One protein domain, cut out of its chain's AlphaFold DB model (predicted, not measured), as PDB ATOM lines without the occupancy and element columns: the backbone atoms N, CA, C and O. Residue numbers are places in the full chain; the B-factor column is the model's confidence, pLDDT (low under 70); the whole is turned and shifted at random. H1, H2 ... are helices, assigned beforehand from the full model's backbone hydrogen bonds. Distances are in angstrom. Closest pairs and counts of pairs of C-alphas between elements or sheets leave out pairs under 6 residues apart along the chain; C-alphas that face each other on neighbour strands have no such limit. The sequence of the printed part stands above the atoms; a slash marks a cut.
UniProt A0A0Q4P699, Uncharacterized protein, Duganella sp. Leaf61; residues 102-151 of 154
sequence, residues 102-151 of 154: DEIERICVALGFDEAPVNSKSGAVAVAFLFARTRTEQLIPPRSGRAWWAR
ATOM      1  N   ASP A 102     164.155 179.032 166.485       85.44
ATOM      2  CA  ASP A 102     164.378 177.764 165.775       85.44
ATOM      3  C   ASP A 102     163.645 176.585 166.439       85.44
ATOM      4  O   ASP A 102     163.017 175.760 165.778       85.44
ATOM      5  N   GLU A 103     163.661 176.517 167.772       85.62
ATOM      6  CA  GLU A 103     162.931 175.482 168.507       85.62
ATOM      7  C   GLU A 103     161.417 175.600 168.311       85.62
ATOM      8  O   GLU A 103     160.729 174.588 168.187       85.62
ATOM      9  N   ILE A 104     160.899 176.831 168.256       86.00
ATOM     10  CA  ILE A 104     159.482 177.100 167.985       86.00
ATOM     11  C   ILE A 104     159.110 176.603 166.593       86.00
ATOM     12  O   ILE A 104     158.105 175.912 166.443       86.00
ATOM     13  N   GLU A 105     159.928 176.920 165.591       84.25
ATOM     14  CA  GLU A 105     159.731 176.430 164.234       84.25
ATOM     15  C   GLU A 105     159.687 174.900 164.201       84.25
ATOM     16  O   GLU A 105     158.745 174.329 163.651       84.25
ATOM     17  N   ARG A 106     160.653 174.228 164.835       87.69
ATOM     18  CA  ARG A 106     160.685 172.761 164.868       87.69
ATOM     19  C   ARG A 106     159.449 172.173 165.542       87.69
ATOM     20  O   ARG A 106     158.930 171.164 165.071       87.69
ATOM     21  N   ILE A 107     158.938 172.813 166.595       87.75
ATOM     22  CA  ILE A 107     157.681 172.418 167.247       87.75
ATOM     23  C   ILE A 107     156.490 172.613 166.297       87.75
ATOM     24  O   ILE A 107     155.663 171.713 166.176       87.75
ATOM     25  N   CYS A 108     156.396 173.744 165.595       85.88
ATOM     26  CA  CYS A 108     155.319 174.000 164.635       85.88
ATOM     27  C   CYS A 108     155.335 173.003 163.467       85.88
ATOM     28  O   CYS A 108     154.283 172.465 163.123       85.88
ATOM     29  N   VAL A 109     156.514 172.700 162.915       87.06
ATOM     30  CA  VAL A 109     156.690 171.698 161.851       87.06
ATOM     31  C   VAL A 109     156.303 170.306 162.349       87.06
ATOM     32  O   VAL A 109     155.535 169.616 161.684       87.06
ATOM     33  N   ALA A 110     156.751 169.909 163.546       88.19
ATOM     34  CA  ALA A 110     156.392 168.620 164.140       88.19
ATOM     35  C   ALA A 110     154.884 168.483 164.410       88.19
ATOM     36  O   ALA A 110     154.337 167.385 164.339       88.19
ATOM     37  N   LEU A 111     154.199 169.592 164.703       86.38
ATOM     38  CA  LEU A 111     152.748 169.628 164.901       86.38
ATOM     39  C   LEU A 111     151.953 169.756 163.589       86.38
ATOM     40  O   LEU A 111     150.719 169.698 163.630       86.38
ATOM     41  N   GLY A 112     152.637 169.905 162.448       83.00
ATOM     42  CA  GLY A 112     152.026 170.095 161.132       83.00
ATOM     43  C   GLY A 112     151.270 171.418 161.010       83.00
ATOM     44  O   GLY A 112     150.254 171.478 160.325       83.00
ATOM     45  N   PHE A 113     151.709 172.453 161.731       81.00
ATOM     46  CA  PHE A 113     151.068 173.764 161.721       81.00
ATOM     47  C   PHE A 113     151.668 174.653 160.627       81.00
ATOM     48  O   PHE A 113     152.847 175.000 160.672       81.00
ATOM     49  N   ASP A 114     150.832 175.051 159.675       76.81
ATOM     50  CA  ASP A 114     151.165 175.803 158.461       76.81
ATOM     51  C   ASP A 114     150.583 177.233 158.458       76.81
ATOM     52  O   ASP A 114     150.403 177.839 157.404       76.81
ATOM     53  N   GLU A 115     150.267 177.785 159.636       71.12
ATOM     54  CA  GLU A 115     149.583 179.082 159.786       71.12
ATOM     55  C   GLU A 115     148.193 179.134 159.100       71.12
ATOM     56  O   GLU A 115     147.653 180.219 158.865       71.12
ATOM     57  N   ALA A 116     147.568 177.991 158.790       74.69
ATOM     58  CA  ALA A 116     146.184 177.922 158.320       74.69
ATOM     59  C   ALA A 116     145.181 177.789 159.491       74.69
ATOM     60  O   ALA A 116     145.573 177.567 160.645       74.69
ATOM     61  N   PRO A 117     143.864 177.974 159.261       74.25
ATOM     62  CA  PRO A 117     142.844 177.614 160.243       74.25
ATOM     63  C   PRO A 117     142.966 176.135 160.630       74.25
ATOM     64  O   PRO A 117     142.938 175.251 159.775       74.25
ATOM     65  N   VAL A 118     143.128 175.875 161.926       77.69
ATOM     66  CA  VAL A 118     143.414 174.533 162.440       77.69
ATOM     67  C   VAL A 118     142.136 173.717 162.584       77.69
ATOM     68  O   VAL A 118     141.241 174.079 163.339       77.69
ATOM     69  N   ASN A 119     142.087 172.573 161.903       77.19
ATOM     70  CA  ASN A 119     140.994 171.599 162.019       77.19
ATOM     71  C   ASN A 119     141.413 170.336 162.797       77.19
ATOM     72  O   ASN A 119     140.625 169.408 162.961       77.19
ATOM     73  N   SER A 120     142.658 170.287 163.281       83.00
ATOM     74  CA  SER A 120     143.239 169.154 164.004       83.00
ATOM     75  C   SER A 120     143.600 169.523 165.447       83.00
ATOM     76  O   SER A 120     143.932 170.669 165.764       83.00
ATOM     77  N   LYS A 121     143.590 168.522 166.340       85.06
ATOM     78  CA  LYS A 121     144.007 168.695 167.745       85.06
ATOM     79  C   LYS A 121     145.472 169.142 167.858       85.06
ATOM     80  O   LYS A 121     145.787 169.945 168.729       85.06
ATOM     81  N   SER A 122     146.353 168.662 166.974       84.62
ATOM     82  CA  SER A 122     147.769 169.059 166.938       84.62
ATOM     83  C   SER A 122     147.942 170.531 166.557       84.62
ATOM     84  O   SER A 122     148.707 171.244 167.207       84.62
ATOM     85  N   GLY A 123     147.162 171.014 165.584       83.00
ATOM     86  CA  GLY A 123     147.128 172.423 165.210       83.00
ATOM     87  C   GLY A 123     146.666 173.310 166.367       83.00
ATOM     88  O   GLY A 123     147.322 174.299 166.678       83.00
ATOM     89  N   ALA A 124     145.604 172.926 167.085       84.69
ATOM     90  CA  ALA A 124     145.129 173.676 168.252       84.69
ATOM     91  C   ALA A 124     146.188 173.799 169.370       84.69
ATOM     92  O   ALA A 124     146.298 174.848 170.009       84.69
ATOM     93  N   VAL A 125     147.011 172.764 169.580       89.06
ATOM     94  CA  VAL A 125     148.133 172.807 170.536       89.06
ATOM     95  C   VAL A 125     149.225 173.775 170.073       89.06
ATOM     96  O   VAL A 125     149.710 174.561 170.888       89.06
ATOM     97  N   ALA A 126     149.580 173.775 168.783       85.88
ATOM     98  CA  ALA A 126     150.561 174.711 168.223       85.88
ATOM     99  C   ALA A 126     150.114 176.169 168.411       85.88
ATOM    100  O   ALA A 126     150.882 177.024 168.853       85.88
ATOM    101  N   VAL A 127     148.834 176.429 168.162       83.62
ATOM    102  CA  VAL A 127     148.190 177.725 168.380       83.62
ATOM    103  C   VAL A 127     148.249 178.156 169.840       83.62
ATOM    104  O   VAL A 127     148.667 179.277 170.130       83.62
ATOM    105  N   ALA A 128     147.842 177.283 170.764       86.69
ATOM    106  CA  ALA A 128     147.852 177.586 172.191       86.69
ATOM    107  C   ALA A 128     149.278 177.870 172.692       86.69
ATOM    108  O   ALA A 128     149.490 178.802 173.470       86.69
ATOM    109  N   PHE A 129     150.263 177.116 172.194       85.69
ATOM    110  CA  PHE A 129     151.682 177.326 172.468       85.69
ATOM    111  C   PHE A 129     152.175 178.698 171.974       85.69
ATOM    112  O   PHE A 129     152.765 179.460 172.745       85.69
ATOM    113  N   LEU A 130     151.878 179.063 170.720       84.38
ATOM    114  CA  LEU A 130     152.230 180.371 170.153       84.38
ATOM    115  C   LEU A 130     151.515 181.528 170.870       84.38
ATOM    116  O   LEU A 130     152.120 182.575 171.131       84.38
ATOM    117  N   PHE A 131     150.249 181.340 171.244       83.00
ATOM    118  CA  PHE A 131     149.472 182.324 171.993       83.00
ATOM    119  C   PHE A 131     150.063 182.574 173.386       83.00
ATOM    120  O   PHE A 131     150.260 183.727 173.771       83.00
ATOM    121  N   ALA A 132     150.423 181.509 174.110       82.31
ATOM    122  CA  ALA A 132     151.030 181.609 175.437       82.31
ATOM    123  C   ALA A 132     152.335 182.426 175.427       82.31
ATOM    124  O   ALA A 132     152.594 183.178 176.365       82.31
ATOM    125  N   ARG A 133     153.124 182.341 174.346       74.12
ATOM    126  CA  ARG A 133     154.368 183.111 174.168       74.12
ATOM    127  C   ARG A 133     154.129 184.595 173.876       74.12
ATOM    128  O   ARG A 133     154.885 185.450 174.336       74.12
ATOM    129  N   THR A 134     153.093 184.910 173.097       59.31
ATOM    130  CA  THR A 134     152.844 186.275 172.588       59.31
ATOM    131  C   THR A 134     152.530 187.274 173.708       59.31
ATOM    132  O   THR A 134     152.750 188.470 173.548       59.31
ATOM    133  N   ARG A 135     152.105 186.800 174.886       52.03
ATOM    134  CA  ARG A 135     151.832 187.653 176.055       52.03
ATOM    135  C   ARG A 135     153.091 188.279 176.686       52.03
ATOM    136  O   ARG A 135     152.952 189.143 177.541       52.03
ATOM    137  N   THR A 136     154.293 187.863 176.275       55.00
ATOM    138  CA  THR A 136     155.583 188.235 176.892       55.00
ATOM    139  C   THR A 136     156.596 188.869 175.919       55.00
ATOM    140  O   THR A 136     157.786 188.604 176.006       55.00
ATOM    141  N   GLU A 137     156.144 189.752 175.018       48.56
ATOM    142  CA  GLU A 137     156.993 190.821 174.428       48.56
ATOM    143  C   GLU A 137     157.919 190.481 173.233       48.56
ATOM    144  O   GLU A 137     158.757 191.289 172.855       48.56
ATOM    145  N   GLN A 138     157.740 189.358 172.526       49.53
ATOM    146  CA  GLN A 138     158.445 189.140 171.244       49.53
ATOM    147  C   GLN A 138     157.502 188.705 170.117       49.53
ATOM    148  O   GLN A 138     157.150 187.526 169.998       49.53
ATOM    149  N   LEU A 139     157.124 189.643 169.239       50.66
ATOM    150  CA  LEU A 139     156.516 189.314 167.949       50.66
ATOM    151  C   LEU A 139     157.578 188.659 167.056       50.66
ATOM    152  O   LEU A 139     158.527 189.308 166.633       50.66
ATOM    153  N   ILE A 140     157.399 187.372 166.756       52.31
ATOM    154  CA  ILE A 140     158.056 186.763 165.598       52.31
ATOM    155  C   ILE A 140     157.142 187.101 164.414       52.31
ATOM    156  O   ILE A 140     155.939 186.827 164.514       52.31
ATOM    157  N   PRO A 141     157.644 187.747 163.347       55.62
ATOM    158  CA  PRO A 141     156.822 188.046 162.185       55.62
ATOM    159  C   PRO A 141     156.328 186.735 161.547       55.62
ATOM    160  O   PRO A 141     157.079 185.757 161.504       55.62
ATOM    161  N   PRO A 142     155.068 186.689 161.080       58.03
ATOM    162  CA  PRO A 142     154.511 185.494 160.461       58.03
ATOM    163  C   PRO A 142     155.290 185.175 159.187       58.03
ATOM    164  O   PRO A 142     155.645 186.084 158.429       58.03
ATOM    165  N   ARG A 143     155.520 183.888 158.919       57.00
ATOM    166  CA  ARG A 143     156.294 183.453 157.745       57.00
ATOM    167  C   ARG A 143     155.633 183.863 156.442       57.00
ATOM    168  O   ARG A 143     156.300 184.173 155.463       57.00
ATOM    169  N   SER A 144     154.306 183.882 156.455       57.97
ATOM    170  CA  SER A 144     153.470 184.199 155.304       57.97
ATOM    171  C   SER A 144     153.207 185.699 155.107       57.97
ATOM    172  O   SER A 144     152.407 186.063 154.244       57.97
ATOM    173  N   GLY A 145     153.793 186.582 155.933       53.12
ATOM    174  CA  GLY A 145     153.461 188.014 155.947       53.12
ATOM    175  C   GLY A 145     152.017 188.317 156.384       53.12
ATOM    176  O   GLY A 145     151.605 189.475 156.408       53.12
ATOM    177  N   ARG A 146     151.232 187.294 156.753       53.09
ATOM    178  CA  ARG A 146     149.842 187.418 157.198       53.09
ATOM    179  C   ARG A 146     149.748 187.180 158.696       53.09
ATOM    180  O   ARG A 146     150.098 186.120 159.198       53.09
ATOM    181  N   ALA A 147     149.222 188.165 159.416       54.88
ATOM    182  CA  ALA A 147     148.946 188.068 160.843       54.88
ATOM    183  C   ALA A 147     147.865 187.008 161.122       54.88
ATOM    184  O   ALA A 147     146.668 187.298 161.091       54.88
ATOM    185  N   TRP A 148     148.276 185.772 161.405       56.72
ATOM    186  CA  TRP A 148     147.362 184.665 161.698       56.72
ATOM    187  C   TRP A 148     146.436 184.964 162.900       56.72
ATOM    188  O   TRP A 148     145.245 184.652 162.879       56.72
ATOM    189  N   TRP A 149     146.920 185.727 163.889       52.34
ATOM    190  CA  TRP A 149     146.142 186.196 165.048       52.34
ATOM    191  C   TRP A 149     145.004 187.176 164.721       52.34
ATOM    192  O   TRP A 149     144.101 187.349 165.541       52.34
ATOM    193  N   ALA A 150     145.011 187.824 163.552       47.25
ATOM    194  CA  ALA A 150     143.907 188.690 163.130       47.25
ATOM    195  C   ALA A 150     142.644 187.885 162.776       47.25
ATOM    196  O   ALA A 150     141.543 188.429 162.776       47.25
ATOM    197  N   ARG A 151     142.793 186.582 162.499       47.28
ATOM    198  CA  ARG A 151     141.701 185.706 162.059       47.28
ATOM    199  C   ARG A 151     141.064 184.903 163.199       47.28
ATOM    200  O   ARG A 151     139.895 184.569 163.097       47.28
TER     201      ARG A 151
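AT A GLANCE: This is residues 102 to 151 of the 154 residues of an uncharacterized protein of Duganella sp. Leaf61 (UniProt A0A0Q4P699). Two helices, H1 and the longer H2, run side by side in opposite ways, loosely paired; the link between them loops out to one side, and a long tail, residues 135 to 151, folds back from the far end of H2 toward that link. Residues 132 to 139 stick out at the turn. The printed part has 50 residues, with H1 then H2 and no named strand; the class is all helix, though under half of the residues, 23, are in named elements. The whole is compact, with a radius of gyration of the C-alphas of 10.3 A and spans of 27 by 23 by 17 A.

IN THESE COORDINATES: H1, residues 102 to 110, begins with C-alpha 102 at (164.378, 177.764, 165.775) and is 12.2 A long from first to last C-alpha. H2, residues 121 to 134, is 20.3 A long and ends with C-alpha 134 at (152.844, 186.275, 172.588).

HOW THE PARTS SIT: H1 and H2 are close but not clearly touching; their closest C-alphas, of Cys 108 and Ala 126, are 6.0 A apart. They stand at a shallow tilt of 19 degrees, opposite ways. In both, every O i to N i+4 pair is within hydrogen-bond range.

THE WHOLE: The farthest C-alphas, of Asn 119 and Glu 137, are 27.9 A apart. The printed part has no cut, and the link from H1 to H2 is short. Residues 134 to 151 have pLDDT under 70.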